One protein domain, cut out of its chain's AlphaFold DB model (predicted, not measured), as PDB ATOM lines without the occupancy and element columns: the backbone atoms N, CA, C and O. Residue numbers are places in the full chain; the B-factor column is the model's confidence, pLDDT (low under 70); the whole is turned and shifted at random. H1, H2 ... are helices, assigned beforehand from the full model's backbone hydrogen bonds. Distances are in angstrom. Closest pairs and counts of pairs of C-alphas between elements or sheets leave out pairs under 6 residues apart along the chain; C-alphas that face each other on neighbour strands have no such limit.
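This is residues 51 to 176 of the 195 residues of an uncharacterized protein of Massilia sp. LC238 (UniProt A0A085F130). Four long helices lie roughly side by side in an up-and-down bundle, each running against the one before it. H1 and H3 pack on each other in the middle, with the longest helix, H4, on one side of this pair and H2 on the opposite side; the last turns of H4, toward Arg 176, reach past the ends of the other three helices. The printed part has 126 residues with four named helices, in the order H1, H2, H3, H4, and no named strand; the class is all helix. The whole is compact, with a radius of gyration of the C-alphas of 16.1 A, yet elongated in outline, spanning 55 by 28 by 20 A.

H4 is the longest helix, residues 143 to 176, and measures 49.5 A from C-alpha 143 at (-15.301, 55.981, 26.289) to C-alpha 176 at (-17.509, 10.502, 45.620). H3, residues 113 to 138, is 36.7 A long. H1, residues 51 to 77, is 39.2 A long and begins with C-alpha 51 at (-20.302, 24.099, 48.483). H2, residues 91 to 108, is 26.0 A long.

H4 and H3 form a helical hairpin and touch, at a shallow tilt of 26 degrees, opposite ways; their closest C-alphas, those of Gly 129 and Gly 150, are 4.0 A apart. H3 also touches H1, the same way, at a shallow tilt of 32 degrees, only just short of steep; the closest C-alphas, of Asp 68 and Ala 131, are 4.2 A apart. H1 and H3 are the hubs, touching three helices each. H4 touches H1 with residues 161 to 168 alone, opposite ways, at a shallow tilt of 14 degrees; the closest C-alphas, of Ile 54 and Tyr 165, are 7.1 A apart. H1 and H2 form a hairpin at a shallow tilt of 15 degrees, with the C-alphas of Gly 69 and Thr 98 closest at 5.4 A. H2 and H3 form another, at a shallow tilt of 25 degrees; H2 touches H3 with residues 105 to 108 alone, and the closest C-alphas, of Ala 108 and Lys 116, are 4.9 A apart. H2 and H4 are apart. In H1, H2, H3 and H4 every O i to N i+4 pair is within hydrogen-bond range.

The two C-alphas farthest apart, those of Gly 79 and Arg 176, are separated by 55.0 A. The printed part has no cut. The link from H1 to H2, residues 78 to 90, is long, while the links from H2 to H3 and from H3 to H4 are tight. The mean pLDDT of the printed part is 85.2, and residues 81 to 88 are under 70.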
ATOM      1  N   GLU A  51     -18.921  23.634  48.486       85.50
ATOM      2  CA  GLU A  51     -20.302  24.099  48.483       85.50
ATOM      3  C   GLU A  51     -20.393  25.562  48.933       85.50
ATOM      4  O   GLU A  51     -20.977  26.383  48.229       85.50
ATOM      5  N   GLU A  52     -19.721  25.929  50.031       86.81
ATOM      6  CA  GLU A  52     -19.677  27.316  50.511       86.81
ATOM      7  C   GLU A  52     -19.041  28.265  49.490       86.81
ATOM      8  O   GLU A  52     -19.436  29.426  49.371       86.81
ATOM      9  N   ARG A  53     -18.027  27.803  48.749       85.69
ATOM     10  CA  ARG A  53     -17.384  28.622  47.710       85.69
ATOM     11  C   ARG A  53     -18.294  28.833  46.507       85.69
ATOM     12  O   ARG A  53     -18.307  29.943  45.977       85.69
ATOM     13  N   ILE A  54     -19.063  27.821  46.105       83.75
ATOM     14  CA  ILE A  54     -20.086  27.961  45.058       83.75
ATOM     15  C   ILE A  54     -21.182  28.927  45.522       83.75
ATOM     16  O   ILE A  54     -21.503  29.870  44.804       83.75
ATOM     17  N   GLU A  55     -21.676  28.775  46.750       87.06
ATOM     18  CA  GLU A  55     -22.704  29.662  47.306       87.06
ATOM     19  C   GLU A  55     -22.229  31.127  47.369       87.06
ATOM     20  O   GLU A  55     -22.988  32.056  47.082       87.06
ATOM     21  N   ARG A  56     -20.950  31.363  47.692       84.19
ATOM     22  CA  ARG A  56     -20.361  32.711  47.626       84.19
ATOM     23  C   ARG A  56     -20.365  33.276  46.207       84.19
ATOM     24  O   ARG A  56     -20.613  34.467  46.057       84.19
ATOM     25  N   LEU A  57     -20.108  32.470  45.175       81.12
ATOM     26  CA  LEU A  57     -20.174  32.940  43.786       81.12
ATOM     27  C   LEU A  57     -21.598  33.333  43.382       81.12
ATOM     28  O   LEU A  57     -21.775  34.379  42.755       81.12
ATOM     29  N   ASP A  58     -22.602  32.562  43.799       79.88
ATOM     30  CA  ASP A  58     -24.013  32.882  43.554       79.88
ATOM     31  C   ASP A  58     -24.396  34.216  44.225       79.88
ATOM     32  O   ASP A  58     -24.983  35.102  43.594       79.88
ATOM     33  N   LYS A  59     -23.972  34.423  45.482       82.94
ATOM     34  CA  LYS A  59     -24.141  35.705  46.192       82.94
ATOM     35  C   LYS A  59     -23.419  36.853  45.480       82.94
ATOM     36  O   LYS A  59     -23.981  37.941  45.351       82.94
ATOM     37  N   ASN A  60     -22.214  36.611  44.966       81.19
ATOM     38  CA  ASN A  60     -21.453  37.615  44.224       81.19
ATOM     39  C   ASN A  60     -22.140  38.004  42.907       81.19
ATOM     40  O   ASN A  60     -22.070  39.164  42.515       81.19
ATOM     41  N   ALA A  61     -22.827  37.080  42.227       75.62
ATOM     42  CA  ALA A  61     -23.567  37.395  41.004       75.62
ATOM     43  C   ALA A  61     -24.741  38.349  41.273       75.62
ATOM     44  O   ALA A  61     -24.947  39.305  40.526       75.62
ATOM     45  N   MET A  62     -25.456  38.140  42.383       81.44
ATOM     46  CA  MET A  62     -26.489  39.069  42.847       81.44
ATOM     47  C   MET A  62     -25.899  40.452  43.150       81.44
ATOM     48  O   MET A  62     -26.426  41.471  42.707       81.44
ATOM     49  N   GLN A  63     -24.769  40.493  43.859       80.75
ATOM     50  CA  GLN A  63     -24.070  41.746  44.155       80.75
ATOM     51  C   GLN A  63     -23.582  42.446  42.884       80.75
ATOM     52  O   GLN A  63     -23.717  43.660  42.782       80.75
ATOM     53  N   ALA A  64     -23.075  41.703  41.897       76.06
ATOM     54  CA  ALA A  64     -22.657  42.250  40.611       76.06
ATOM     55  C   ALA A  64     -23.842  42.857  39.846       76.06
ATOM     56  O   ALA A  64     -23.714  43.954  39.314       76.06
ATOM     57  N   ALA A  65     -25.006  42.198  39.848       76.81
ATOM     58  CA  ALA A  65     -26.227  42.731  39.242       76.81
ATOM     59  C   ALA A  65     -26.666  44.055  39.888       76.81
ATOM     60  O   ALA A  65     -27.021  45.005  39.187       76.81
ATOM     61  N   VAL A  66     -26.627  44.118  41.224       80.88
ATOM     62  CA  VAL A  66     -26.974  45.324  41.989       80.88
ATOM     63  C   VAL A  66     -25.949  46.430  41.755       80.88
ATOM     64  O   VAL A  66     -26.335  47.560  41.474       80.88
ATOM     65  N   ALA A  67     -24.655  46.116  41.826       78.88
ATOM     66  CA  ALA A  67     -23.581  47.073  41.583       78.88
ATOM     67  C   ALA A  67     -23.660  47.658  40.170       78.88
ATOM     68  O   ALA A  67     -23.526  48.868  40.001       78.88
ATOM     69  N   ASP A  68     -23.943  46.824  39.170       79.50
ATOM     70  CA  ASP A  68     -24.162  47.266  37.798       79.50
ATOM     71  C   ASP A  68     -25.368  48.211  37.713       79.50
ATOM     72  O   ASP A  68     -25.212  49.347  37.275       79.50
ATOM     73  N   GLY A  69     -26.531  47.819  38.253       78.56
ATOM     74  CA  GLY A  69     -27.726  48.674  38.284       78.56
ATOM     75  C   GLY A  69     -27.504  50.026  38.978       78.56
ATOM     76  O   GLY A  69     -27.889  51.067  38.444       78.56
ATOM     77  N   LEU A  70     -26.823  50.031  40.128       83.88
ATOM     78  CA  LEU A  70     -26.460  51.256  40.846       83.88
ATOM     79  C   LEU A  70     -25.474  52.112  40.048       83.88
ATOM     80  O   LEU A  70     -25.643  53.328  39.970       83.88
ATOM     81  N   SER A  71     -24.464  51.494  39.434       78.31
ATOM     82  CA  SER A  71     -23.478  52.207  38.617       78.31
ATOM     83  C   SER A  71     -24.111  52.840  37.376       78.31
ATOM     84  O   SER A  71     -23.790  53.982  37.055       78.31
ATOM     85  N   THR A  72     -25.060  52.153  36.728       79.88
ATOM     86  CA  THR A  72     -25.862  52.697  35.625       79.88
ATOM     87  C   THR A  72     -26.711  53.869  36.109       79.88
ATOM     88  O   THR A  72     -26.693  54.927  35.489       79.88
ATOM     89  N   GLY A  73     -27.388  53.723  37.253       79.31
ATOM     90  CA  GLY A  73     -28.146  54.805  37.889       79.31
ATOM     91  C   GLY A  73     -27.314  56.058  38.123       79.31
ATOM     92  O   GLY A  73     -27.713  57.152  37.721       79.31
ATOM     93  N   LEU A  74     -26.130  55.897  38.714       80.62
ATOM     94  CA  LEU A  74     -25.215  57.007  38.962       80.62
ATOM     95  C   LEU A  74     -24.700  57.626  37.657       80.62
ATOM     96  O   LEU A  74     -24.733  58.849  37.517       80.62
ATOM     97  N   ALA A  75     -24.290  56.808  36.686       78.19
ATOM     98  CA  ALA A  75     -23.823  57.293  35.390       78.19
ATOM     99  C   ALA A  75     -24.906  58.113  34.667       78.19
ATOM    100  O   ALA A  75     -24.641  59.243  34.246       78.19
ATOM    101  N   LEU A  76     -26.143  57.614  34.603       77.94
ATOM    102  CA  LEU A  76     -27.267  58.326  33.986       77.94
ATOM    103  C   LEU A  76     -27.610  59.615  34.743       77.94
ATOM    104  O   LEU A  76     -27.804  60.658  34.120       77.94
ATOM    105  N   SER A  77     -27.585  59.590  36.080       79.31
ATOM    106  CA  SER A  77     -27.813  60.795  36.893       79.31
ATOM    107  C   SER A  77     -26.747  61.881  36.690       79.31
ATOM    108  O   SER A  77     -27.037  63.063  36.854       79.31
ATOM    109  N   SER A  78     -25.532  61.497  36.279       78.88
ATOM    110  CA  SER A  78     -24.437  62.426  35.964       78.88
ATOM    111  C   SER A  78     -24.525  63.043  34.558       78.88
ATOM    112  O   SER A  78     -23.644  63.806  34.165       78.88
ATOM    113  N   GLY A  79     -25.590  62.742  33.806       75.56
ATOM    114  CA  GLY A  79     -25.826  63.276  32.463       75.56
ATOM    115  C   GLY A  79     -25.219  62.437  31.338       75.56
ATOM    116  O   GLY A  79     -25.071  62.936  30.221       75.56
ATOM    117  N   ALA A  80     -24.862  61.174  31.599       75.00
ATOM    118  CA  ALA A  80     -24.483  60.255  30.533       75.00
ATOM    119  C   ALA A  80     -25.676  60.039  29.585       75.00
ATOM    120  O   ALA A  80     -26.762  59.647  30.009       75.00
ATOM    121  N   LEU A  81     -25.472  60.300  28.292       69.25
ATOM    122  CA  LEU A  81     -26.470  60.032  27.259       69.25
ATOM    123  C   LEU A  81     -26.405  58.556  26.862       69.25
ATOM    124  O   LEU A  81     -25.423  58.100  26.273       69.25
ATOM    125  N   GLU A  82     -27.461  57.812  27.171       62.41
ATOM    126  CA  GLU A  82     -27.602  56.427  26.738       62.41
ATOM    127  C   GLU A  82     -28.018  56.404  25.263       62.41
ATOM    128  O   GLU A  82     -29.117  56.810  24.898       62.41
ATOM    129  N   MET A  83     -27.118  55.954  24.384       67.44
ATOM    130  CA  MET A  83     -27.397  55.864  22.943       67.44
ATOM    131  C   MET A  83     -28.267  54.652  22.570       67.44
ATOM    132  O   MET A  83     -28.546  54.448  21.390       67.44
ATOM    133  N   ASN A  84     -28.678  53.828  23.541       61.16
ATOM    134  CA  ASN A  84     -29.498  52.650  23.289       61.16
ATOM    135  C   ASN A  84     -30.984  52.949  23.571       61.16
ATOM    136  O   ASN A  84     -31.363  53.011  24.739       61.16
ATOM    137  N   PRO A  85     -31.848  53.069  22.543       59.31
ATOM    138  CA  PRO A  85     -33.271  53.363  22.734       59.31
ATOM    139  C   PRO A  85     -34.049  52.224  23.412       59.31
ATOM    140  O   PRO A  85     -35.190  52.422  23.817       59.31
ATOM    141  N   LEU A  86     -33.455  51.031  23.530       67.50
ATOM    142  CA  LEU A  86     -34.071  49.881  24.192       67.50
ATOM    143  C   LEU A  86     -33.847  49.865  25.705       67.50
ATOM    144  O   LEU A  86     -34.519  49.104  26.399       67.50
ATOM    145  N   VAL A  87     -32.910  50.669  26.217       64.12
ATOM    146  CA  VAL A  87     -32.690  50.781  27.658       64.12
ATOM    147  C   VAL A  87     -33.429  52.024  28.138       64.12
ATOM    148  O   VAL A  87     -33.056  53.141  27.784       64.12
ATOM    149  N   PRO A  88     -34.530  51.863  28.889       67.31
ATOM    150  CA  PRO A  88     -35.213  53.006  29.459       67.31
ATOM    151  C   PRO A  88     -34.282  53.701  30.462       67.31
ATOM    152  O   PRO A  88     -34.067  53.207  31.566       67.31
ATOM    153  N   THR A  89     -33.783  54.879  30.080       72.44
ATOM    154  CA  THR A  89     -32.966  55.791  30.906       72.44
ATOM    155  C   THR A  89     -33.720  56.367  32.103       72.44
ATOM    156  O   THR A  89     -33.149  57.063  32.943       72.44
ATOM    157  N   SER A  90     -35.027  56.119  32.185       80.12
ATOM    158  CA  SER A  90     -35.841  56.558  33.308       80.12
ATOM    159  C   SER A  90     -35.435  55.810  34.586       80.12
ATOM    160  O   SER A  90     -35.098  54.626  34.529       80.12
ATOM    161  N   PRO A  91     -35.535  56.437  35.774       74.00
ATOM    162  CA  PRO A  91     -35.282  55.754  37.046       74.00
ATOM    163  C   PRO A  91     -36.082  54.449  37.196       74.00
ATOM    164  O   PRO A  91     -35.576  53.453  37.707       74.00
ATOM    165  N   VAL A  92     -37.317  54.432  36.680       79.12
ATOM    166  CA  VAL A  92     -38.170  53.236  36.629       79.12
ATOM    167  C   VAL A  92     -37.558  52.154  35.738       79.12
ATOM    168  O   VAL A  92     -37.527  50.991  36.127       79.12
ATOM    169  N   GLY A  93     -37.026  52.527  34.575       79.81
ATOM    170  CA  GLY A  93     -36.346  51.615  33.661       79.81
ATOM    171  C   GLY A  93     -35.149  50.906  34.287       79.81
ATOM    172  O   GLY A  93     -35.012  49.690  34.151       79.81
ATOM    173  N   ILE A  94     -34.341  51.635  35.058       82.56
ATOM    174  CA  ILE A  94     -33.182  51.085  35.776       82.56
ATOM    175  C   ILE A  94     -33.621  50.097  36.861       82.56
ATOM    176  O   ILE A  94     -33.021  49.026  37.002       82.56
ATOM    177  N   ILE A  95     -34.681  50.420  37.608       79.81
ATOM    178  CA  ILE A  95     -35.254  49.515  38.615       79.81
ATOM    179  C   ILE A  95     -35.764  48.237  37.946       79.81
ATOM    180  O   ILE A  95     -35.455  47.141  38.414       79.81
ATOM    181  N   VAL A  96     -36.491  48.360  36.833       83.75
ATOM    182  CA  VAL A  96     -37.005  47.212  36.070       83.75
ATOM    183  C   VAL A  96     -35.859  46.356  35.534       83.75
ATOM    184  O   VAL A  96     -35.887  45.139  35.699       83.75
ATOM    185  N   LEU A  97     -34.822  46.965  34.954       83.06
ATOM    186  CA  LEU A  97     -33.656  46.246  34.440       83.06
ATOM    187  C   LEU A  97     -32.902  45.519  35.559       83.06
ATOM    188  O   LEU A  97     -32.529  44.357  35.406       83.06
ATOM    189  N   THR A  98     -32.703  46.179  36.700       83.38
ATOM    190  CA  THR A  98     -32.066  45.565  37.873       83.38
ATOM    191  C   THR A  98     -32.916  44.408  38.393       83.38
ATOM    192  O   THR A  98     -32.400  43.315  38.618       83.38
ATOM    193  N   GLY A  99     -34.233  44.600  38.493       85.44
ATOM    194  CA  GLY A  99     -35.186  43.550  38.844       85.44
ATOM    195  C   GLY A  99     -35.150  42.368  37.874       85.44
ATOM    196  O   GLY A  99     -35.161  41.223  38.316       85.44
ATOM    197  N   ALA A 100     -35.021  42.618  36.568       85.69
ATOM    198  CA  ALA A 100     -34.884  41.575  35.555       85.69
ATOM    199  C   ALA A 100     -33.581  40.775  35.724       85.69
ATOM    200  O   ALA A 100     -33.606  39.550  35.640       85.69
ATOM    201  N   LYS A 101     -32.456  41.434  36.042       87.38
ATOM    202  CA  LYS A 101     -31.182  40.756  36.352       87.38
ATOM    203  C   LYS A 101     -31.299  39.880  37.601       87.38
ATOM    204  O   LYS A 101     -30.898  38.719  37.575       87.38
ATOM    205  N   ILE A 102     -31.914  40.400  38.665       87.62
ATOM    206  CA  ILE A 102     -32.207  39.638  39.892       87.62
ATOM    207  C   ILE A 102     -33.121  38.444  39.574       87.62
ATOM    208  O   ILE A 102     -32.888  37.331  40.047       87.62
ATOM    209  N   GLY A 103     -34.143  38.662  38.746       88.56
ATOM    210  CA  GLY A 103     -35.050  37.626  38.261       88.56
ATOM    211  C   GLY A 103     -34.323  36.537  37.477       88.56
ATOM    212  O   GLY A 103     -34.609  35.362  37.684       88.56
ATOM    213  N   LEU A 104     -33.335  36.902  36.654       90.06
ATOM    214  CA  LEU A 104     -32.495  35.956  35.920       90.06
ATOM    215  C   LEU A 104     -31.645  35.094  36.865       90.06
ATOM    216  O   LEU A 104     -31.559  33.886  36.662       90.06
ATOM    217  N   VAL A 105     -31.073  35.683  37.923       88.88
ATOM    218  CA  VAL A 105     -30.344  34.919  38.955       88.88
ATOM    219  C   VAL A 105     -31.284  33.942  39.664       88.88
ATOM    220  O   VAL A 105     -30.953  32.769  39.790       88.88
ATOM    221  N   LYS A 106     -32.493  34.377  40.044       90.75
ATOM    222  CA  LYS A 106     -33.498  33.480  40.644       90.75
ATOM    223  C   LYS A 106     -34.002  32.402  39.686       90.75
ATOM    224  O   LYS A 106     -34.376  31.319  40.120       90.75
ATOM    225  N   TYR A 107     -34.065  32.694  38.390       90.94
ATOM    226  CA  TYR A 107     -34.416  31.699  37.381       90.94
ATOM    227  C   TYR A 107     -33.328  30.628  37.260       90.94
ATOM    228  O   TYR A 107     -33.658  29.455  37.102       90.94
ATOM    229  N   ALA A 108     -32.053  31.007  37.419       91.94
ATOM    230  CA  ALA A 108     -30.930  30.075  37.406       91.94
ATOM    231  C   ALA A 108     -31.059  28.973  38.470       91.94
ATOM    232  O   ALA A 108     -30.641  27.848  38.222       91.94
ATOM    233  N   ASP A 109     -31.699  29.252  39.612       92.38
ATOM    234  CA  ASP A 109     -31.950  28.256  40.666       92.38
ATOM    235  C   ASP A 109     -32.899  27.124  40.238       92.38
ATOM    236  O   ASP A 109     -32.995  26.110  40.927       92.38
ATOM    237  N   ARG A 110     -33.612  27.279  39.115       94.12
ATOM    238  CA  ARG A 110     -34.481  26.235  38.546       94.12
ATOM    239  C   ARG A 110     -33.816  25.419  37.443       94.12
ATOM    240  O   ARG A 110     -34.436  24.480  36.948       94.12
ATOM    241  N   LEU A 111     -32.611  25.794  37.022       94.44
ATOM    242  CA  LEU A 111     -31.889  25.102  35.963       94.44
ATOM    243  C   LEU A 111     -31.091  23.918  36.528       94.44
ATOM    244  O   LEU A 111     -30.733  23.922  37.709       94.44
ATOM    245  N   PRO A 112     -30.768  22.914  35.692       94.44
ATOM    246  CA  PRO A 112     -29.771  21.908  36.033       94.44
ATOM    247  C   PRO A 112     -28.452  22.560  36.464       94.44
ATOM    248  O   PRO A 112     -28.075  23.614  35.955       94.44
ATOM    249  N   GLU A 113     -27.727  21.912  37.373       88.81
ATOM    250  CA  GLU A 113     -26.531  22.478  38.014       88.81
ATOM    251  C   GLU A 113     -25.474  22.975  37.003       88.81
ATOM    252  O   GLU A 113     -24.883  24.040  37.190       88.81
ATOM    253  N   ASP A 114     -25.273  22.258  35.894       89.31
ATOM    254  CA  ASP A 114     -24.319  22.649  34.849       89.31
ATOM    255  C   ASP A 114     -24.753  23.923  34.102       89.31
ATOM    256  O   ASP A 114     -23.944  24.828  33.868       89.31
ATOM    257  N   GLU A 115     -26.046  24.037  33.788       92.75
ATOM    258  CA  GLU A 115     -26.630  25.217  33.143       92.75
ATOM    259  C   GLU A 115     -26.666  26.415  34.096       92.75
ATOM    260  O   GLU A 115     -26.275  27.520  33.711       92.75
ATOM    261  N   LYS A 116     -27.053  26.189  35.360       91.62
ATOM    262  CA  LYS A 116     -27.028  27.200  36.423       91.62
ATOM    263  C   LYS A 116     -25.639  27.822  36.530       91.62
ATOM    264  O   LYS A 116     -25.501  29.044  36.463       91.62
ATOM    265  N   ARG A 117     -24.592  26.999  36.637       90.88
ATOM    266  CA  ARG A 117     -23.203  27.476  36.757       90.88
ATOM    267  C   ARG A 117     -22.767  28.277  35.548       90.88
ATOM    268  O   ARG A 117     -22.135  29.320  35.704       90.88
ATOM    269  N   MET A 118     -23.097  27.815  34.343       92.81
ATOM    270  CA  MET A 118     -22.766  28.546  33.124       92.81
ATOM    271  C   MET A 118     -23.474  29.904  33.081       92.81
ATOM    272  O   MET A 118     -22.832  30.915  32.781       92.81
ATOM    273  N   LEU A 119     -24.762  29.944  33.431       92.88
ATOM    274  CA  LEU A 119     -25.557  31.167  33.449       92.88
ATOM    275  C   LEU A 119     -25.024  32.166  34.482       92.88
ATOM    276  O   LEU A 119     -24.755  33.307  34.117       92.88
ATOM    277  N   ILE A 120     -24.805  31.740  35.731       90.88
ATOM    278  CA  ILE A 120     -24.280  32.582  36.821       90.88
ATOM    279  C   ILE A 120     -22.875  33.101  36.502       90.88
ATOM    280  O   ILE A 120     -22.576  34.283  36.690       90.88
ATOM    281  N   LYS A 121     -22.002  32.246  35.963       91.00
ATOM    282  CA  LYS A 121     -20.648  32.634  35.551       91.00
ATOM    283  C   LYS A 121     -20.670  33.678  34.430       91.00
ATOM    284  O   LYS A 121     -19.938  34.665  34.490       91.00
ATOM    285  N   SER A 122     -21.531  33.486  33.428       91.06
ATOM    286  CA  SER A 122     -21.668  34.402  32.284       91.06
ATOM    287  C   SER A 122     -22.263  35.738  32.692       91.06
ATOM    288  O   SER A 122     -21.709  36.786  32.359       91.06
ATOM    289  N   SER A 123     -23.361  35.705  33.444       91.19
ATOM    290  CA  SER A 123     -24.063  36.907  33.877       91.19
ATOM    291  C   SER A 123     -23.212  37.739  34.832       91.19
ATOM    292  O   SER A 123     -23.049  38.933  34.597       91.19
ATOM    293  N   SER A 124     -22.578  37.114  35.831       87.06
ATOM    294  CA  SER A 124     -21.695  37.825  36.765       87.06
ATOM    295  C   SER A 124     -20.512  38.477  36.052       87.06
ATOM    296  O   SER A 124     -20.264  39.657  36.261       87.06
ATOM    297  N   SER A 125     -19.840  37.768  35.138       89.50
ATOM    298  CA  SER A 125     -18.762  38.338  34.318       89.50
ATOM    299  C   SER A 125     -19.225  39.547  33.504       89.50
ATOM    300  O   SER A 125     -18.537  40.570  33.458       89.50
ATOM    301  N   LEU A 126     -20.382  39.435  32.846       90.62
ATOM    302  CA  LEU A 126     -20.918  40.499  32.005       90.62
ATOM    303  C   LEU A 126     -21.298  41.728  32.838       90.62
ATOM    304  O   LEU A 126     -20.905  42.841  32.489       90.62
ATOM    305  N   TRP A 127     -21.997  41.536  33.958       89.81
ATOM    306  CA  TRP A 127     -22.407  42.630  34.842       89.81
ATOM    307  C   TRP A 127     -21.227  43.264  35.572       89.81
ATOM    308  O   TRP A 127     -21.190  44.480  35.702       89.81
ATOM    309  N   THR A 128     -20.216  42.490  35.978       88.69
ATOM    310  CA  THR A 128     -18.972  43.051  36.527       88.69
ATOM    311  C   THR A 128     -18.264  43.928  35.494       88.69
ATOM    312  O   THR A 128     -17.826  45.030  35.826       88.69
ATOM    313  N   GLY A 129     -18.178  43.484  34.237       89.31
ATOM    314  CA  GLY A 129     -17.589  44.291  33.171       89.31
ATOM    315  C   GLY A 129     -18.377  45.573  32.888       89.31
ATOM    316  O   GLY A 129     -17.787  46.648  32.771       89.31
ATOM    317  N   ALA A 130     -19.707  45.478  32.839       86.12
ATOM    318  CA  ALA A 130     -20.593  46.629  32.669       86.12
ATOM    319  C   ALA A 130     -20.475  47.625  33.839       86.12
ATOM    320  O   ALA A 130     -20.286  48.818  33.603       86.12
ATOM    321  N   ALA A 131     -20.444  47.135  35.080       87.00
ATOM    322  CA  ALA A 131     -20.278  47.963  36.269       87.00
ATOM    323  C   ALA A 131     -18.951  48.737  36.253       87.00
ATOM    324  O   ALA A 131     -18.918  49.933  36.543       87.00
ATOM    325  N   VAL A 132     -17.851  48.078  35.868       87.38
ATOM    326  CA  VAL A 132     -16.539  48.734  35.736       87.38
ATOM    327  C   VAL A 132     -16.543  49.769  34.610       87.38
ATOM    328  O   VAL A 132     -15.985  50.849  34.790       87.38
ATOM    329  N   ASN A 133     -17.195  49.489  33.477       87.62
ATOM    330  CA  ASN A 133     -17.356  50.469  32.399       87.62
ATOM    331  C   ASN A 133     -18.113  51.716  32.896       87.62
ATOM    332  O   ASN A 133     -17.588  52.826  32.803       87.62
ATOM    333  N   ASN A 134     -19.278  51.534  33.526       85.75
ATOM    334  CA  ASN A 134     -20.086  52.631  34.073       85.75
ATOM    335  C   ASN A 134     -19.310  53.445  35.117       85.75
ATOM    336  O   ASN A 134     -19.351  54.675  35.101       85.75
ATOM    337  N   LEU A 135     -18.547  52.775  35.987       86.56
ATOM    338  CA  LEU A 135     -17.690  53.438  36.968       86.56
ATOM    339  C   LEU A 135     -16.586  54.268  36.296       86.56
ATOM    340  O   LEU A 135     -16.317  55.390  36.714       86.56
ATOM    341  N   MET A 136     -15.957  53.753  35.240       88.25
ATOM    342  CA  MET A 136     -14.940  54.494  34.490       88.25
ATOM    343  C   MET A 136     -15.533  55.716  33.780       88.25
ATOM    344  O   MET A 136     -14.912  56.780  33.790       88.25
ATOM    345  N   VAL A 137     -16.738  55.594  33.216       82.94
ATOM    346  CA  VAL A 137     -17.480  56.730  32.642       82.94
ATOM    347  C   VAL A 137     -17.781  57.776  33.715       82.94
ATOM    348  O   VAL A 137     -17.513  58.956  33.499       82.94
ATOM    349  N   LEU A 138     -18.243  57.353  34.897       82.06
ATOM    350  CA  LEU A 138     -18.492  58.241  36.036       82.06
ATOM    351  C   LEU A 138     -17.219  58.995  36.463       82.06
ATOM    352  O   LEU A 138     -17.264  60.177  36.797       82.06
ATOM    353  N   LEU A 139     -16.060  58.341  36.377       86.38
ATOM    354  CA  LEU A 139     -14.744  58.937  36.633       86.38
ATOM    355  C   LEU A 139     -14.194  59.750  35.443       86.38
ATOM    356  O   LEU A 139     -13.014  60.109  35.426       86.38
ATOM    357  N   SER A 140     -15.044  60.071  34.461       89.00
ATOM    358  CA  SER A 140     -14.712  60.851  33.264       89.00
ATOM    359  C   SER A 140     -13.590  60.238  32.414       89.00
ATOM    360  O   SER A 140     -12.833  60.956  31.752       89.00
ATOM    361  N   ALA A 141     -13.450  58.910  32.425       86.19
ATOM    362  CA  ALA A 141     -12.548  58.233  31.505       86.19
ATOM    363  C   ALA A 141     -13.072  58.353  30.059       86.19
ATOM    364  O   ALA A 141     -14.283  58.313  29.836       86.19
ATOM    365  N   PRO A 142     -12.189  58.452  29.047       89.81
ATOM    366  CA  PRO A 142     -12.615  58.400  27.651       89.81
ATOM    367  C   PRO A 142     -13.361  57.094  27.346       89.81
ATOM    368  O   PRO A 142     -12.909  56.027  27.765       89.81
ATOM    369  N   SER A 143     -14.444  57.149  26.563       88.50
ATOM    370  CA  SER A 143     -15.301  55.981  26.289       88.50
ATOM    371  C   SER A 143     -14.542  54.732  25.811       88.50
ATOM    372  O   SER A 143     -14.814  53.653  26.338       88.50
ATOM    373  N   PRO A 144     -13.537  54.823  24.908       90.69
ATOM    374  CA  PRO A 144     -12.760  53.646  24.510       90.69
ATOM    375  C   PRO A 144     -12.003  52.994  25.676       90.69
ATOM    376  O   PRO A 144     -11.878  51.772  25.733       90.69
ATOM    377  N   VAL A 145     -11.523  53.800  26.629       90.88
ATOM    378  CA  VAL A 145     -10.807  53.323  27.821       90.88
ATOM    379  C   VAL A 145     -11.774  52.654  28.793       90.88
ATOM    380  O   VAL A 145     -11.454  51.593  29.324       90.88
ATOM    381  N   ALA A 146     -12.959  53.234  29.003       88.38
ATOM    382  CA  ALA A 146     -13.987  52.660  29.868       88.38
ATOM    383  C   ALA A 146     -14.484  51.297  29.348       88.38
ATOM    384  O   ALA A 146     -14.545  50.331  30.112       88.38
ATOM    385  N   ILE A 147     -14.730  51.190  28.036       88.50
ATOM    386  CA  ILE A 147     -15.110  49.932  27.374       88.50
ATOM    387  C   ILE A 147     -14.008  48.880  27.532       88.50
ATOM    388  O   ILE A 147     -14.288  47.757  27.951       88.50
ATOM    389  N   ALA A 148     -12.751  49.235  27.240       91.81
ATOM    390  CA  ALA A 148     -11.627  48.309  27.374       91.81
ATOM    391  C   ALA A 148     -11.448  47.826  28.825       91.81
ATOM    392  O   ALA A 148     -11.267  46.631  29.056       91.81
ATOM    393  N   ALA A 149     -11.553  48.731  29.804       90.81
ATOM    394  CA  ALA A 149     -11.467  48.389  31.221       90.81
ATOM    395  C   ALA A 149     -12.590  47.433  31.651       90.81
ATOM    396  O   ALA A 149     -12.319  46.440  32.327       90.81
ATOM    397  N   GLY A 150     -13.828  47.689  31.215       90.94
ATOM    398  CA  GLY A 150     -14.963  46.806  31.473       90.94
ATOM    399  C   GLY A 150     -14.774  45.408  30.880       90.94
ATOM    400  O   GLY A 150     -14.961  44.412  31.576       90.94
ATOM    401  N   LEU A 151     -14.323  45.313  29.624       94.12
ATOM    402  CA  LEU A 151     -14.041  44.026  28.976       94.12
ATOM    403  C   LEU A 151     -12.949  43.239  29.710       94.12
ATOM    404  O   LEU A 151     -13.128  42.051  29.979       94.12
ATOM    405  N   VAL A 152     -11.842  43.895  30.075       94.94
ATOM    406  CA  VAL A 152     -10.753  43.257  30.833       94.94
ATOM    407  C   VAL A 152     -11.257  42.762  32.187       94.94
ATOM    408  O   VAL A 152     -10.993  41.615  32.547       94.94
ATOM    409  N   ALA A 153     -12.020  43.579  32.918       92.44
ATOM    410  CA  ALA A 153     -12.586  43.190  34.206       92.44
ATOM    411  C   ALA A 153     -13.519  41.974  34.085       92.44
ATOM    412  O   ALA A 153     -13.390  41.032  34.866       92.44
ATOM    413  N   GLY A 154     -14.395  41.958  33.075       90.56
ATOM    414  CA  GLY A 154     -15.259  40.812  32.790       90.56
ATOM    415  C   GLY A 154     -14.456  39.541  32.505       90.56
ATOM    416  O   GLY A 154     -14.652  38.525  33.165       90.56
ATOM    417  N   VAL A 155     -13.472  39.596  31.599       93.88
ATOM    418  CA  VAL A 155     -12.630  38.430  31.264       93.88
ATOM    419  C   VAL A 155     -11.870  37.902  32.483       93.88
ATOM    420  O   VAL A 155     -11.825  36.689  32.703       93.88
ATOM    421  N   LEU A 156     -11.293  38.788  33.302       93.50
ATOM    422  CA  LEU A 156     -10.605  38.388  34.532       93.50
ATOM    423  C   LEU A 156     -11.569  37.717  35.518       93.50
ATOM    424  O   LEU A 156     -11.223  36.691  36.112       93.50
ATOM    425  N   TRP A 157     -12.787  38.247  35.652       92.19
ATOM    426  CA  TRP A 157     -13.818  37.662  36.504       92.19
ATOM    427  C   TRP A 157     -14.269  36.284  36.012       92.19
ATOM    428  O   TRP A 157     -14.362  35.341  36.803       92.19
ATOM    429  N   TRP A 158     -14.477  36.127  34.703       92.88
ATOM    430  CA  TRP A 158     -14.791  34.844  34.075       92.88
ATOM    431  C   TRP A 158     -13.714  33.791  34.349       92.88
ATOM    432  O   TRP A 158     -14.015  32.669  34.755       92.88
ATOM    433  N   GLN A 159     -12.440  34.148  34.163       94.62
ATOM    434  CA  GLN A 159     -11.328  33.232  34.426       94.62
ATOM    435  C   GLN A 159     -11.236  32.859  35.907       94.62
ATOM    436  O   GLN A 159     -10.977  31.701  36.238       94.62
ATOM    437  N   HIS A 160     -11.447  33.826  36.802       91.94
ATOM    438  CA  HIS A 160     -11.439  33.584  38.240       91.94
ATOM    439  C   HIS A 160     -12.543  32.601  38.647       91.94
ATOM    440  O   HIS A 160     -12.259  31.571  39.259       91.94
ATOM    441  N   SER A 161     -13.782  32.882  38.247       87.69
ATOM    442  CA  SER A 161     -14.943  32.038  38.545       87.69
ATOM    443  C   SER A 161     -14.815  30.639  37.930       87.69
ATOM    444  O   SER A 161     -15.067  29.654  38.622       87.69
ATOM    445  N   ALA A 162     -14.317  30.515  36.693       92.31
ATOM    446  CA  ALA A 162     -14.041  29.217  36.067       92.31
ATOM    447  C   ALA A 162     -13.089  28.346  36.909       92.31
ATOM    448  O   ALA A 162     -13.400  27.187  37.184       92.31
ATOM    449  N   ARG A 163     -11.980  28.915  37.404       93.62
ATOM    450  CA  ARG A 163     -11.024  28.185  38.258       93.62
ATOM    451  C   ARG A 163     -11.643  27.742  39.582       93.62
ATOM    452  O   ARG A 163     -11.300  26.671  40.081       93.62
ATOM    453  N   VAL A 164     -12.517  28.559  40.171       90.06
ATOM    454  CA  VAL A 164     -13.209  28.207  41.421       90.06
ATOM    455  C   VAL A 164     -14.153  27.025  41.191       90.06
ATOM    456  O   VAL A 164     -14.085  26.056  41.947       90.06
ATOM    457  N   TYR A 165     -14.949  27.046  40.118       88.88
ATOM    458  CA  TYR A 165     -15.830  25.925  39.770       88.88
ATOM    459  C   TYR A 165     -15.052  24.643  39.453       88.88
ATOM    460  O   TYR A 165     -15.412  23.574  39.937       88.88
ATOM    461  N   GLU A 166     -13.948  24.725  38.707       91.88
ATOM    462  CA  GLU A 166     -13.108  23.555  38.414       91.88
ATOM    463  C   GLU A 166     -12.513  22.912  39.670       91.88
ATOM    464  O   GLU A 166     -12.389  21.688  39.742       91.88
ATOM    465  N   ARG A 167     -12.107  23.720  40.658       91.31
ATOM    466  CA  ARG A 167     -11.610  23.206  41.944       91.31
ATOM    467  C   ARG A 167     -12.731  22.555  42.742       91.31
ATOM    468  O   ARG A 167     -12.553  21.435  43.207       91.31
ATOM    469  N   ALA A 168     -13.886  23.215  42.837       87.88
ATOM    470  CA  ALA A 168     -15.046  22.666  43.530       87.88
ATOM    471  C   ALA A 168     -15.493  21.328  42.912       87.88
ATOM    472  O   ALA A 168     -15.735  20.367  43.635       87.88
ATOM    473  N   ASN A 169     -15.500  21.222  41.580       88.12
ATOM    474  CA  ASN A 169     -15.831  19.981  40.875       88.12
ATOM    475  C   ASN A 169     -14.860  18.846  41.187       88.12
ATOM    476  O   ASN A 169     -15.294  17.725  41.441       88.12
ATOM    477  N   ARG A 170     -13.554  19.137  41.195       90.94
ATOM    478  CA  ARG A 170     -12.529  18.150  41.556       90.94
ATOM    479  C   ARG A 170     -12.702  17.649  42.986       90.94
ATOM    480  O   ARG A 170     -12.591  16.453  43.224       90.94
ATOM    481  N   GLU A 171     -13.014  18.538  43.921       89.56
ATOM    482  CA  GLU A 171     -13.239  18.157  45.318       89.56
ATOM    483  C   GLU A 171     -14.506  17.313  45.505       89.56
ATOM    484  O   GLU A 171     -14.483  16.331  46.245       89.56
ATOM    485  N   ILE A 172     -15.597  17.652  44.812       85.25
ATOM    486  CA  ILE A 172     -16.836  16.863  44.844       85.25
ATOM    487  C   ILE A 172     -16.601  15.475  44.234       85.25
ATOM    488  O   ILE A 172     -17.067  14.478  44.787       85.25
ATOM    489  N   ALA A 173     -15.854  15.389  43.128       88.44
ATOM    490  CA  ALA A 173     -15.490  14.116  42.509       88.44
ATOM    491  C   ALA A 173     -14.637  13.250  43.453       88.44
ATOM    492  O   ALA A 173     -15.002  12.108  43.722       88.44
ATOM    493  N   ALA A 174     -13.585  13.817  44.057       90.25
ATOM    494  CA  ALA A 174     -12.724  13.105  45.003       90.25
ATOM    495  C   ALA A 174     -13.493  12.568  46.229       90.25
ATOM    496  O   ALA A 174     -13.227  11.465  46.709       90.25
ATOM    497  N   ARG A 175     -14.495  13.314  46.719       85.62
ATOM    498  CA  ARG A 175     -15.375  12.855  47.811       85.62
ATOM    499  C   ARG A 175     -16.267  11.684  47.405       85.62
ATOM    500  O   ARG A 175     -16.551  10.843  48.247       85.62
ATOM    501  N   ARG A 176     -16.708  11.623  46.145       85.75
ATOM    502  CA  ARG A 176     -17.509  10.502  45.620       85.75
ATOM    503  C   ARG A 176     -16.668   9.250  45.389       85.75
ATOM    504  O   ARG A 176     -17.168   8.148  45.569       85.75
TER     505      ARG A 176